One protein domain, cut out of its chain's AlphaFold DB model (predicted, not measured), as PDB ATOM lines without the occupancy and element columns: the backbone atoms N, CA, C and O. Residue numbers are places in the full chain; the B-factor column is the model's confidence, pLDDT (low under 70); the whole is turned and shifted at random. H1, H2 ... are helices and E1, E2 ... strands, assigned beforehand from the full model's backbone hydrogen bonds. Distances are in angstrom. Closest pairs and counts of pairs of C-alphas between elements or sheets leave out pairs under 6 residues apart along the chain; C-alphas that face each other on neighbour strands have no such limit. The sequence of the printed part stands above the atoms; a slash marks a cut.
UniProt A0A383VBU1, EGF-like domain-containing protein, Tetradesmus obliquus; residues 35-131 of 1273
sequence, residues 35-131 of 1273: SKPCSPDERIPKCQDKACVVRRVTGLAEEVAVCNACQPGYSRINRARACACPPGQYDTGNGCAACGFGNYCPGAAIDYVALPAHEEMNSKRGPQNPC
ATOM      1  N   SER A  35      -7.708   9.163   9.705       53.72
ATOM      2  CA  SER A  35      -6.701   8.125   9.445       53.72
ATOM      3  C   SER A  35      -5.386   8.446  10.159       53.72
ATOM      4  O   SER A  35      -4.761   9.472   9.874       53.72
ATOM      5  N   LYS A  36      -4.941   7.559  11.051       61.75
ATOM      6  CA  LYS A  36      -3.707   7.730  11.827       61.75
ATOM      7  C   LYS A  36      -2.461   7.494  10.944       61.75
ATOM      8  O   LYS A  36      -2.447   6.530  10.171       61.75
ATOM      9  N   PRO A  37      -1.404   8.324  11.036       67.19
ATOM     10  CA  PRO A  37      -0.112   7.997  10.434       67.19
ATOM     11  C   PRO A  37       0.511   6.777  11.133       67.19
ATOM     12  O   PRO A  37       0.348   6.610  12.342       67.19
ATOM     13  N   CYS A  38       1.229   5.946  10.377       72.25
ATOM     14  CA  CYS A  38       1.911   4.759  10.907       72.25
ATOM     15  C   CYS A  38       2.952   5.112  11.993       72.25
ATOM     16  O   CYS A  38       3.698   6.086  11.847       72.25
ATOM     17  N   SER A  39       3.042   4.284  13.038       65.62
ATOM     18  CA  SER A  39       4.144   4.250  14.014       65.62
ATOM     19  C   SER A  39       5.496   4.038  13.311       65.62
ATOM     20  O   SER A  39       5.525   3.463  12.215       65.62
ATOM     21  N   PRO A  40       6.643   4.423  13.909       61.22
ATOM     22  CA  PRO A  40       7.963   4.043  13.398       61.22
ATOM     23  C   PRO A  40       8.112   2.534  13.133       61.22
ATOM     24  O   PRO A  40       8.737   2.157  12.145       61.22
ATOM     25  N   ASP A  41       7.464   1.706  13.951       60.19
ATOM     26  CA  ASP A  41       7.482   0.233  13.915       60.19
ATOM     27  C   ASP A  41       6.509  -0.361  12.873       60.19
ATOM     28  O   ASP A  41       6.561  -1.544  12.546       60.19
ATOM     29  N   GLU A  42       5.619   0.468  12.315       64.38
ATOM     30  CA  GLU A  42       4.630   0.106  11.287       64.38
ATOM     31  C   GLU A  42       5.092   0.510   9.867       64.38
ATOM     32  O   GLU A  42       4.320   0.459   8.903       64.38
ATOM     33  N   ARG A  43       6.350   0.949   9.710       67.25
ATOM     34  CA  ARG A  43       6.906   1.439   8.437       67.25
ATOM     35  C   ARG A  43       6.983   0.338   7.374       67.25
ATOM     36  O   ARG A  43       7.929  -0.445   7.334       67.25
ATOM     37  N   ILE A  44       6.059   0.367   6.412       70.56
ATOM     38  CA  ILE A  44       6.155  -0.421   5.172       70.56
ATOM     39  C   ILE A  44       7.435  -0.017   4.407       70.56
ATOM     40  O   ILE A  44       7.539   1.135   3.968       70.56
ATOM     41  N   PRO A  45       8.409  -0.925   4.188       70.88
ATOM     42  CA  PRO A  45       9.652  -0.572   3.507       70.88
ATOM     43  C   PRO A  45       9.417  -0.182   2.044       70.88
ATOM     44  O   PRO A  45       8.535  -0.726   1.378       70.88
ATOM     45  N   LYS A  46      10.213   0.775   1.545       76.75
ATOM     46  CA  LYS A  46      10.051   1.420   0.224       76.75
ATOM     47  C   LYS A  46       8.694   2.117   0.014       76.75
ATOM     48  O   LYS A  46       8.387   2.536  -1.104       76.75
ATOM     49  N   CYS A  47       7.903   2.319   1.071       78.31
ATOM     50  CA  CYS A  47       6.849   3.327   1.061       78.31
ATOM     51  C   CYS A  47       7.463   4.737   1.052       78.31
ATOM     52  O   CYS A  47       8.562   4.944   1.572       78.31
ATOM     53  N   GLN A  48       6.781   5.708   0.448       81.25
ATOM     54  CA  GLN A  48       7.192   7.109   0.518       81.25
ATOM     55  C   GLN A  48       6.926   7.661   1.932       81.25
ATOM     56  O   GLN A  48       5.922   7.312   2.559       81.25
ATOM     57  N   ASP A  49       7.810   8.515   2.459       72.94
ATOM     58  CA  ASP A  49       7.619   9.089   3.797       72.94
ATOM     59  C   ASP A  49       6.282   9.842   3.897       72.94
ATOM     60  O   ASP A  49       5.864  10.542   2.975       72.94
ATOM     61  N   LYS A  50       5.596   9.663   5.034       70.94
ATOM     62  CA  LYS A  50       4.214  10.119   5.302       70.94
ATOM     63  C   LYS A  50       3.117   9.509   4.406       70.94
ATOM     64  O   LYS A  50       1.950   9.809   4.626       70.94
ATOM     65  N   ALA A  51       3.436   8.619   3.457       77.56
ATOM     66  CA  ALA A  51       2.434   7.916   2.644       77.56
ATOM     67  C   ALA A  51       1.922   6.603   3.274       77.56
ATOM     68  O   ALA A  51       0.980   6.005   2.747       77.56
ATOM     69  N   CYS A  52       2.511   6.158   4.390       78.12
ATOM     70  CA  CYS A  52       1.981   5.072   5.215       78.12
ATOM     71  C   CYS A  52       0.862   5.599   6.126       78.12
ATOM     72  O   CYS A  52       1.090   6.515   6.921       78.12
ATOM     73  N   VAL A  53      -0.326   5.000   6.035       79.81
ATOM     74  CA  VAL A  53      -1.452   5.256   6.948       79.81
ATOM     75  C   VAL A  53      -1.999   3.944   7.494       79.81
ATOM     76  O   VAL A  53      -2.038   2.939   6.782       79.81
ATOM     77  N   VAL A  54      -2.469   3.963   8.737       76.00
ATOM     78  CA  VAL A  54      -3.266   2.875   9.307       76.00
ATOM     79  C   VAL A  54      -4.731   3.117   8.947       76.00
ATOM     80  O   VAL A  54      -5.247   4.223   9.119       76.00
ATOM     81  N   ARG A  55      -5.396   2.093   8.398       74.06
ATOM     82  CA  ARG A  55      -6.852   2.088   8.178       74.06
ATOM     83  C   ARG A  55      -7.405   0.669   8.187       74.06
ATOM     84  O   ARG A  55      -6.730  -0.266   7.751       74.06
ATOM     85  N   ARG A  56      -8.673   0.504   8.561       67.00
ATOM     86  CA  ARG A  56      -9.434  -0.717   8.253       67.00
ATOM     87  C   ARG A  56      -9.522  -0.926   6.735       67.00
ATOM     88  O   ARG A  56     -10.114  -0.126   6.013       67.00
ATOM     89  N   VAL A  57      -8.907  -1.998   6.236       65.25
ATOM     90  CA  VAL A  57      -8.950  -2.381   4.813       65.25
ATOM     91  C   VAL A  57     -10.125  -3.324   4.584       65.25
ATOM     92  O   VAL A  57     -10.306  -4.283   5.329       65.25
ATOM     93  N   THR A  58     -10.911  -3.086   3.534       57.72
ATOM     94  CA  THR A  58     -12.105  -3.881   3.221       57.72
ATOM     95  C   THR A  58     -11.769  -5.375   3.108       57.72
ATOM     96  O   THR A  58     -10.928  -5.780   2.299       57.72
ATOM     97  N   GLY A  59     -12.426  -6.195   3.933       62.28
ATOM     98  CA  GLY A  59     -12.164  -7.635   4.038       62.28
ATOM     99  C   GLY A  59     -11.091  -8.043   5.059       62.28
ATOM    100  O   GLY A  59     -10.652  -9.186   5.018       62.28
ATOM    101  N   LEU A  60     -10.668  -7.146   5.957       58.94
ATOM    102  CA  LEU A  60      -9.941  -7.468   7.190       58.94
ATOM    103  C   LEU A  60     -10.706  -6.888   8.392       58.94
ATOM    104  O   LEU A  60     -11.280  -5.803   8.298       58.94
ATOM    105  N   ALA A  61     -10.733  -7.618   9.511       57.53
ATOM    106  CA  ALA A  61     -11.432  -7.192  10.732       57.53
ATOM    107  C   ALA A  61     -10.696  -6.065  11.486       57.53
ATOM    108  O   ALA A  61     -11.311  -5.286  12.215       57.53
ATOM    109  N   GLU A  62      -9.385  -5.979  11.283       67.44
ATOM    110  CA  GLU A  62      -8.454  -5.139  12.028       67.44
ATOM    111  C   GLU A  62      -7.960  -3.958  11.178       67.44
ATOM    112  O   GLU A  62      -8.023  -3.980   9.941       67.44
ATOM    113  N   GLU A  63      -7.482  -2.898  11.828       67.81
ATOM    114  CA  GLU A  63      -6.830  -1.796  11.121       67.81
ATOM    115  C   GLU A  63      -5.388  -2.171  10.790       67.81
ATOM    116  O   GLU A  63      -4.667  -2.693  11.634       67.81
ATOM    117  N   VAL A  64      -4.958  -1.924   9.552       72.62
ATOM    118  CA  VAL A  64      -3.623  -2.319   9.094       72.62
ATOM    119  C   VAL A  64      -2.922  -1.166   8.393       72.62
ATOM    120  O   VAL A  64      -3.547  -0.371   7.686       72.62
ATOM    121  N   ALA A  65      -1.603  -1.103   8.559       74.44
ATOM    122  CA  ALA A  65      -0.751  -0.219   7.779       74.44
ATOM    123  C   ALA A  65      -0.897  -0.517   6.275       74.44
ATOM    124  O   ALA A  65      -0.829  -1.673   5.834       74.44
ATOM    125  N   VAL A  66      -1.080   0.540   5.484       77.50
ATOM    126  CA  VAL A  66      -1.060   0.517   4.017       77.50
ATOM    127  C   VAL A  66      -0.271   1.699   3.473       77.50
ATOM    128  O   VAL A  66      -0.292   2.803   4.014       77.50
ATOM    129  N   CYS A  67       0.397   1.470   2.350       81.81
ATOM    130  CA  CYS A  67       1.186   2.467   1.659       81.81
ATOM    131  C   CYS A  67       0.383   3.099   0.514       81.81
ATOM    132  O   CYS A  67       0.168   2.485  -0.533       81.81
ATOM    133  N   ASN A  68      -0.048   4.352   0.679       82.75
ATOM    134  CA  ASN A  68      -0.789   5.057  -0.366       82.75
ATOM    135  C   ASN A  68       0.086   5.375  -1.594       82.75
ATOM    136  O   ASN A  68      -0.435   5.340  -2.710       82.75
ATOM    137  N   ALA A  69       1.393   5.606  -1.425       83.44
ATOM    138  CA  ALA A  69       2.348   5.846  -2.509       83.44
ATOM    139  C   ALA A  69       3.716   5.214  -2.196       83.44
ATOM    140  O   ALA A  69       4.316   5.499  -1.161       83.44
ATOM    141  N   CYS A  70       4.207   4.353  -3.089       82.12
ATOM    142  CA  CYS A  70       5.551   3.780  -2.992       82.12
ATOM    143  C   CYS A  70       6.617   4.773  -3.474       82.12
ATOM    144  O   CYS A  70       6.317   5.700  -4.229       82.12
ATOM    145  N   GLN A  71       7.872   4.549  -3.083       82.69
ATOM    146  CA  GLN A  71       9.018   5.256  -3.659       82.69
ATOM    147  C   GLN A  71       9.093   5.032  -5.188       82.69
ATOM    148  O   GLN A  71       8.693   3.962  -5.661       82.69
ATOM    149  N   PRO A  72       9.605   6.002  -5.974       79.44
ATOM    150  CA  PRO A  72       9.676   5.897  -7.433       79.44
ATOM    151  C   PRO A  72      10.299   4.582  -7.928       79.44
ATOM    152  O   PRO A  72      11.305   4.116  -7.400       79.44
ATOM    153  N   GLY A  73       9.677   3.977  -8.943       77.25
ATOM    154  CA  GLY A  73      10.045   2.663  -9.489       77.25
ATOM    155  C   GLY A  73       9.346   1.471  -8.819       77.25
ATOM    156  O   GLY A  73       9.078   0.476  -9.492       77.25
ATOM    157  N   TYR A  74       8.966   1.571  -7.542       81.00
ATOM    158  CA  TYR A  74       8.253   0.501  -6.836       81.00
ATOM    159  C   TYR A  74       6.736   0.594  -7.060       81.00
ATOM    160  O   TYR A  74       6.140   1.670  -7.079       81.00
ATOM    161  N   SER A  75       6.089  -0.562  -7.188       81.75
ATOM    162  CA  SER A  75       4.640  -0.714  -7.334       81.75
ATOM    163  C   SER A  75       3.993  -1.211  -6.039       81.75
ATOM    164  O   SER A  75       4.569  -2.014  -5.305       81.75
ATOM    165  N   ARG A  76       2.761  -0.756  -5.771       80.56
ATOM    166  CA  ARG A  76       1.943  -1.220  -4.636       80.56
ATOM    167  C   ARG A  76       1.453  -2.647  -4.896       80.56
ATOM    168  O   ARG A  76       0.703  -2.866  -5.845       80.56
ATOM    169  N   ILE A  77       1.817  -3.585  -4.028       74.00
ATOM    170  CA  ILE A  77       1.394  -4.997  -4.062       74.00
ATOM    171  C   ILE A  77       0.589  -5.365  -2.805       74.00
ATOM    172  O   ILE A  77       0.479  -4.558  -1.882       74.00
ATOM    173  N   ASN A  78      -0.008  -6.566  -2.780       70.94
ATOM    174  CA  ASN A  78      -0.797  -7.111  -1.659       70.94
ATOM    175  C   ASN A  78      -1.756  -6.072  -1.027       70.94
ATOM    176  O   ASN A  78      -1.583  -5.633   0.108       70.94
ATOM    177  N   ARG A  79      -2.723  -5.586  -1.824       70.75
ATOM    178  CA  ARG A  79      -3.684  -4.517  -1.452       70.75
ATOM    179  C   ARG A  79      -3.022  -3.242  -0.884       70.75
ATOM    180  O   ARG A  79      -3.596  -2.564  -0.036       70.75
ATOM    181  N   ALA A  80      -1.830  -2.912  -1.389       71.56
ATOM    182  CA  ALA A  80      -0.958  -1.821  -0.949       71.56
ATOM    183  C   ALA A  80      -0.339  -1.977   0.457       71.56
ATOM    184  O   ALA A  80       0.144  -0.998   1.021       71.56
ATOM    185  N   ARG A  81      -0.285  -3.195   1.014       72.19
ATOM    186  CA  ARG A  81       0.441  -3.491   2.266       72.19
ATOM    187  C   ARG A  81       1.959  -3.626   2.074       72.19
ATOM    188  O   ARG A  81       2.687  -3.648   3.058       72.19
ATOM    189  N   ALA A  82       2.447  -3.689   0.832       75.62
ATOM    190  CA  ALA A  82       3.875  -3.679   0.519       75.62
ATOM    191  C   ALA A  82       4.187  -2.948  -0.801       75.62
ATOM    192  O   ALA A  82       3.322  -2.786  -1.667       75.62
ATOM    193  N   CYS A  83       5.448  -2.536  -0.946       76.25
ATOM    194  CA  CYS A  83       6.027  -1.957  -2.157       76.25
ATOM    195  C   CYS A  83       7.092  -2.909  -2.721       76.25
ATOM    196  O   CYS A  83       7.949  -3.389  -1.977       76.25
ATOM    197  N   ALA A  84       7.020  -3.199  -4.020       82.38
ATOM    198  CA  ALA A  84       7.891  -4.161  -4.700       82.38
ATOM    199  C   ALA A  84       8.085  -3.800  -6.180       82.38
ATOM    200  O   ALA A  84       7.316  -3.019  -6.742       82.38
ATOM    201  N   CYS A  85       9.098  -4.370  -6.827       85.00
ATOM    202  CA  CYS A  85       9.380  -4.095  -8.231       85.00
ATOM    203  C   CYS A  85       8.345  -4.737  -9.176       85.00
ATOM    204  O   CYS A  85       7.888  -5.860  -8.927       85.00
ATOM    205  N   PRO A  86       7.946  -4.036 -10.257       83.69
ATOM    206  CA  PRO A  86       6.969  -4.543 -11.216       83.69
ATOM    207  C   PRO A  86       7.536  -5.708 -12.053       83.69
ATOM    208  O   PRO A  86       8.749  -5.780 -12.261       83.69
ATOM    209  N   PRO A  87       6.686  -6.597 -12.607       84.38
ATOM    210  CA  PRO A  87       7.135  -7.713 -13.439       84.38
ATOM    211  C   PRO A  87       8.000  -7.263 -14.629       84.38
ATOM    212  O   PRO A  87       7.609  -6.407 -15.428       84.38
ATOM    213  N   GLY A  88       9.176  -7.878 -14.764       83.56
ATOM    214  CA  GLY A  88      10.247  -7.472 -15.679       83.56
ATOM    215  C   GLY A  88      11.332  -6.604 -15.027       83.56
ATOM    216  O   GLY A  88      12.310  -6.256 -15.693       83.56
ATOM    217  N   GLN A  89      11.206  -6.286 -13.738       87.31
ATOM    218  CA  GLN A  89      12.240  -5.654 -12.920       87.31
ATOM    219  C   GLN A  89      12.497  -6.454 -11.635       87.31
ATOM    220  O   GLN A  89      11.624  -7.188 -11.171       87.31
ATOM    221  N   TYR A  90      13.692  -6.298 -11.065       86.06
ATOM    222  CA  TYR A  90      14.087  -6.882  -9.780       86.06
ATOM    223  C   TYR A  90      14.612  -5.811  -8.823       86.06
ATOM    224  O   TYR A  90      15.051  -4.746  -9.265       86.06
ATOM    225  N   ASP A  91      14.555  -6.084  -7.520       83.31
ATOM    226  CA  ASP A  91      15.071  -5.162  -6.504       83.31
ATOM    227  C   ASP A  91      16.596  -5.304  -6.353       83.31
ATOM    228  O   ASP A  91      17.118  -6.401  -6.163       83.31
ATOM    229  N   THR A  92      17.312  -4.181  -6.435       79.00
ATOM    230  CA  THR A  92      18.765  -4.081  -6.201       79.00
ATOM    231  C   THR A  92      19.106  -3.595  -4.786       79.00
ATOM    232  O   THR A  92      20.245  -3.224  -4.512       79.00
ATOM    233  N   GLY A  93      18.114  -3.486  -3.899       73.88
ATOM    234  CA  GLY A  93      18.211  -2.822  -2.598       73.88
ATOM    235  C   GLY A  93      18.126  -1.296  -2.711       73.88
ATOM    236  O   GLY A  93      17.470  -0.650  -1.892       73.88
ATOM    237  N   ASN A  94      18.713  -0.708  -3.757       73.81
ATOM    238  CA  ASN A  94      18.681   0.735  -4.013       73.81
ATOM    239  C   ASN A  94      17.513   1.159  -4.923       73.81
ATOM    240  O   ASN A  94      16.951   2.236  -4.733       73.81
ATOM    241  N   GLY A  95      17.075   0.302  -5.847       80.50
ATOM    242  CA  GLY A  95      15.985   0.586  -6.786       80.50
ATOM    243  C   GLY A  95      15.606  -0.614  -7.654       80.50
ATOM    244  O   GLY A  95      16.309  -1.625  -7.678       80.50
ATOM    245  N   CYS A  96      14.516  -0.485  -8.409       84.62
ATOM    246  CA  CYS A  96      14.079  -1.516  -9.348       84.62
ATOM    247  C   CYS A  96      14.863  -1.446 -10.667       84.62
ATOM    248  O   CYS A  96      14.745  -0.476 -11.416       84.62
ATOM    249  N   ALA A  97      15.651  -2.481 -10.963       87.12
ATOM    250  CA  ALA A  97      16.449  -2.589 -12.184       87.12
ATOM    251  C   ALA A  97      15.789  -3.513 -13.218       87.12
ATOM    252  O   ALA A  97      15.103  -4.475 -12.876       87.12
ATOM    253  N   ALA A  98      16.005  -3.236 -14.506       86.38
ATOM    254  CA  ALA A  98      15.507  -4.065 -15.604       86.38
ATOM    255  C   ALA A  98      16.101  -5.484 -15.558       86.38
ATOM    256  O   ALA A  98      17.316  -5.641 -15.449       86.38
ATOM    257  N   CYS A  99      15.258  -6.511 -15.707       87.62
ATOM    258  CA  CYS A  99      15.720  -7.900 -15.715       87.62
ATOM    259  C   CYS A  99      16.754  -8.137 -16.831       87.62
ATOM    260  O   CYS A  99      16.473  -7.860 -18.006       87.62
ATOM    261  N   GLY A 100      17.942  -8.630 -16.468       87.62
ATOM    262  CA  GLY A 100      19.016  -8.937 -17.415       87.62
ATOM    263  C   GLY A 100      18.681 -10.109 -18.344       87.62
ATOM    264  O   GLY A 100      17.773 -10.891 -18.070       87.62
ATOM    265  N   PHE A 101      19.434 -10.254 -19.439       86.88
ATOM    266  CA  PHE A 101      19.296 -11.416 -20.325       86.88
ATOM    267  C   PHE A 101      19.546 -12.735 -19.573       86.88
ATOM    268  O   PHE A 101      20.322 -12.784 -18.617       86.88
ATOM    269  N   GLY A 102      18.868 -13.805 -19.997       85.69
ATOM    270  CA  GLY A 102      18.990 -15.131 -19.375       85.69
ATOM    271  C   GLY A 102      18.412 -15.230 -17.963       85.69
ATOM    272  O   GLY A 102      18.637 -16.223 -17.275       85.69
ATOM    273  N   ASN A 103      17.645 -14.227 -17.544       88.81
ATOM    274  CA  ASN A 103      16.937 -14.193 -16.277       88.81
ATOM    275  C   ASN A 103      15.503 -13.712 -16.511       88.81
ATOM    276  O   ASN A 103      15.256 -12.911 -17.411       88.81
ATOM    277  N   TYR A 104      14.570 -14.160 -15.680       88.88
ATOM    278  CA  TYR A 104      13.204 -13.648 -15.638       88.88
ATOM    279  C   TYR A 104      12.888 -13.106 -14.244       88.88
ATOM    280  O   TYR A 104      13.357 -13.624 -13.232       88.88
ATOM    281  N   CYS A 105      12.091 -12.044 -14.202       89.38
ATOM    282  CA  CYS A 105      11.774 -11.321 -12.982       89.38
ATOM    283  C   CYS A 105      10.246 -11.219 -12.870       89.38
ATOM    284  O   CYS A 105       9.655 -10.336 -13.499       89.38
ATOM    285  N   PRO A 106       9.575 -12.117 -12.124       82.06
ATOM    286  CA  PRO A 106       8.111 -12.160 -12.055       82.06
ATOM    287  C   PRO A 106       7.485 -11.001 -11.264       82.06
ATOM    288  O   PRO A 106       6.264 -10.867 -11.244       82.06
ATOM    289  N   GLY A 107       8.300 -10.147 -10.635       76.94
ATOM    290  CA  GLY A 107       7.852  -9.260  -9.564       76.94
ATOM    291  C   GLY A 107       7.665 -10.038  -8.257       76.94
ATOM    292  O   GLY A 107       7.972 -11.228  -8.172       76.94
ATOM    293  N   ALA A 108       7.202  -9.365  -7.207       72.06
ATOM    294  CA  ALA A 108       6.915 -10.023  -5.932       72.06
ATOM    295  C   ALA A 108       5.556 -10.746  -5.960       72.06
ATOM    296  O   ALA A 108       4.547 -10.173  -6.379       72.06
ATOM    297  N   ALA A 109       5.527 -11.988  -5.469       62.00
ATOM    298  CA  ALA A 109       4.298 -12.755  -5.286       62.00
ATOM    299  C   ALA A 109       3.404 -12.139  -4.191       62.00
ATOM    300  O   ALA A 109       3.888 -11.486  -3.265       62.00
ATOM    301  N   ILE A 110       2.089 -12.342  -4.305       54.31
ATOM    302  CA  ILE A 110       1.090 -11.701  -3.433       54.31
ATOM    303  C   ILE A 110       0.872 -12.490  -2.129       54.31
ATOM    304  O   ILE A 110       0.558 -11.888  -1.100       54.31
ATOM    305  N   ASP A 111       1.090 -13.806  -2.155       52.53
ATOM    306  CA  ASP A 111       0.705 -14.746  -1.094       52.53
ATOM    307  C   ASP A 111       1.714 -14.823   0.064       52.53
ATOM    308  O   ASP A 111       2.268 -15.872   0.380       52.53
ATOM    309  N   TYR A 112       1.921 -13.686   0.730       42.97
ATOM    310  CA  TYR A 112       2.442 -13.633   2.097       42.97
ATOM    311  C   TYR A 112       1.480 -12.824   2.973       42.97
ATOM    312  O   TYR A 112       1.464 -11.591   2.971       42.97
ATOM    313  N   VAL A 113       0.664 -13.553   3.732       43.59
ATOM    314  CA  VAL A 113      -0.149 -13.060   4.848       43.59
ATOM    315  C   VAL A 113       0.276 -13.863   6.081       43.59
ATOM    316  O   VAL A 113       0.512 -15.059   5.960       43.59
ATOM    317  N   ALA A 114       0.369 -13.205   7.239       41.59
ATOM    318  CA  ALA A 114       0.844 -13.763   8.514       41.59
ATOM    319  C   ALA A 114       2.355 -14.096   8.601       41.59
ATOM    320  O   ALA A 114       2.751 -15.225   8.865       41.59
ATOM    321  N   LEU A 115       3.193 -13.056   8.516       41.72
ATOM    322  CA  LEU A 115       4.368 -12.924   9.392       41.72
ATOM    323  C   LEU A 115       4.387 -11.499   9.984       41.72
ATOM    324  O   LEU A 115       4.032 -10.559   9.263       41.72
ATOM    325  N   PRO A 116       4.775 -11.312  11.262       39.47
ATOM    326  CA  PRO A 116       5.079  -9.992  11.813       39.47
ATOM    327  C   PRO A 116       6.279  -9.333  11.113       39.47
ATOM    328  O   PRO A 116       7.034  -9.976  10.383       39.47
ATOM    329  N   ALA A 117       6.488  -8.042  11.376       45.53
ATOM    330  CA  ALA A 117       7.770  -7.394  11.100       45.53
ATOM    331  C   ALA A 117       8.894  -8.099  11.917       45.53
ATOM    332  O   ALA A 117       8.624  -8.630  12.988       45.53
ATOM    333  N   HIS A 118      10.158  -8.154  11.481       47.25
ATOM    334  CA  HIS A 118      10.834  -7.037  10.814       47.25
ATOM    335  C   HIS A 118      11.908  -7.390   9.753       47.25
ATOM    336  O   HIS A 118      12.431  -6.470   9.124       47.25
ATOM    337  N   GLU A 119      12.244  -8.669   9.516       45.84
ATOM    338  CA  GLU A 119      13.514  -9.025   8.835       45.84
ATOM    339  C   GLU A 119      13.390  -9.638   7.420       45.84
ATOM    340  O   GLU A 119      13.998  -9.121   6.477       45.84
ATOM    341  N   GLU A 120      12.585 -10.690   7.198       48.03
ATOM    342  CA  GLU A 120      12.617 -11.441   5.920       48.03
ATOM    343  C   GLU A 120      12.107 -10.681   4.677       48.03
ATOM    344  O   GLU A 120      12.420 -11.068   3.548       48.03
ATOM    345  N   MET A 121      11.353  -9.584   4.828       49.59
ATOM    346  CA  MET A 121      10.754  -8.880   3.678       49.59
ATOM    347  C   MET A 121      11.776  -8.337   2.660       49.59
ATOM    348  O   MET A 121      11.387  -7.986   1.546       49.59
ATOM    349  N   ASN A 122      13.061  -8.238   3.012       48.50
ATOM    350  CA  ASN A 122      14.096  -7.699   2.128       48.50
ATOM    351  C   ASN A 122      14.463  -8.616   0.948       48.50
ATOM    352  O   ASN A 122      14.883  -8.105  -0.084       48.50
ATOM    353  N   SER A 123      14.276  -9.936   1.048       50.19
ATOM    354  CA  SER A 123      14.785 -10.892   0.045       50.19
ATOM    355  C   SER A 123      13.841 -11.171  -1.137       50.19
ATOM    356  O   SER A 123      14.256 -11.786  -2.117       50.19
ATOM    357  N   LYS A 124      12.568 -10.744  -1.071       57.22
ATOM    358  CA  LYS A 124      11.507 -11.159  -2.021       57.22
ATOM    359  C   LYS A 124      10.756 -10.012  -2.715       57.22
ATOM    360  O   LYS A 124       9.718 -10.251  -3.329       57.22
ATOM    361  N   ARG A 125      11.275  -8.774  -2.703       68.25
ATOM    362  CA  ARG A 125      10.636  -7.568  -3.302       68.25
ATOM    363  C   ARG A 125      10.623  -7.526  -4.847       68.25
ATOM    364  O   ARG A 125      10.469  -6.460  -5.439       68.25
ATOM    365  N   GLY A 126      10.748  -8.679  -5.503       71.62
ATOM    366  CA  GLY A 126      10.955  -8.841  -6.943       71.62
ATOM    367  C   GLY A 126      12.279  -9.560  -7.205       71.62
ATOM    368  O   GLY A 126      13.284  -8.881  -7.398       71.62
ATOM    369  N   PRO A 127      12.313 -10.907  -7.166       79.44
ATOM    370  CA  PRO A 127      13.533 -11.677  -7.388       79.44
ATOM    371  C   PRO A 127      13.929 -11.711  -8.872       79.44
ATOM    372  O   PRO A 127      13.072 -11.697  -9.760       79.44
ATOM    373  N   GLN A 128      15.232 -11.822  -9.131       84.62
ATOM    374  CA  GLN A 128      15.779 -12.174 -10.440       84.62
ATOM    375  C   GLN A 128      16.073 -13.678 -10.464       84.62
ATOM    376  O   GLN A 128      16.998 -14.146  -9.804       84.62
ATOM    377  N   ASN A 129      15.291 -14.441 -11.228       86.88
ATOM    378  CA  ASN A 129      15.471 -15.883 -11.356       86.88
ATOM    379  C   ASN A 129      16.270 -16.207 -12.631       86.88
ATOM    380  O   ASN A 129      15.859 -15.779 -13.714       86.88
ATOM    381  N   PRO A 130      17.337 -17.029 -12.570       87.25
ATOM    382  CA  PRO A 130      18.005 -17.502 -13.776       87.25
ATOM    383  C   PRO A 130      17.069 -18.409 -14.581       87.25
ATOM    384  O   PRO A 130      16.321 -19.215 -14.009       87.25
ATOM    385  N   CYS A 131      17.113 -18.255 -15.906       87.12
ATOM    386  CA  CYS A 131      16.350 -19.066 -16.854       87.12
ATOM    387  C   CYS A 131      16.848 -20.503 -16.949       87.12
ATOM    388  O   CYS A 131      16.043 -21.399 -17.184       87.12
TER     389      CYS A 131
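What this domain is: This is residues 35 to 131 of the 1273 residues of the protein "EGF-like domain-containing protein" of Tetradesmus obliquus (UniProt A0A383VBU1). With little regular structure, three small strand hairpins, E1-E2, E3-E4 and E5-E6, follow one another in a row along an elongated body, E3-E4 in the middle. Long stretches with no named element, residues 35 to 51 and 99 to 119, lie before E1 and after E6, and the short helix H1 follows the second. The printed part has 97 residues, with six named strands and then one named helix along the chain; each hairpin is an antiparallel sheet of two strands, and the class is mostly strand, though the named elements hold only 26 of the 97 residues; the whole is compact, with a radius of gyration of the C-alphas of 13.9 A, and spans 44 by 24 by 23 A.

Where its parts are: E1, residues 52 to 56, starts at C-alpha (1.981, 5.072, 5.215) and measures 13.2 A; E2, 63 to 67, 13.1 A. E3 is 75 to 77, E4 82 to 84, E5 89 to 91, E6 96 to 98. H1, 120 to 123, ends at C-alpha (14.785, -10.892, 0.045).

How they stand to each other: Within hydrogen-bond range are N 53 and O 66 of the hairpin E1 and E2, 3.0 A; N 75 and O 84 of the hairpin E3 and E4, 2.8 A; and N 90 and O 97 of the hairpin E5 and E6, 2.9 A. The closest C-alphas of E2 and E4, Cys 67 and Ala 82, are 6.8 A apart. H1 is too short for an O i to N i+4 pair; its one i+3 pair is within range.

The domain as a whole: Ser 35 and Gly 102 have the farthest C-alphas, 45.1 A. The printed part has no cut; E6 to H1 is a long link. Residues 109 to 125, among others, are under pLDDT 70.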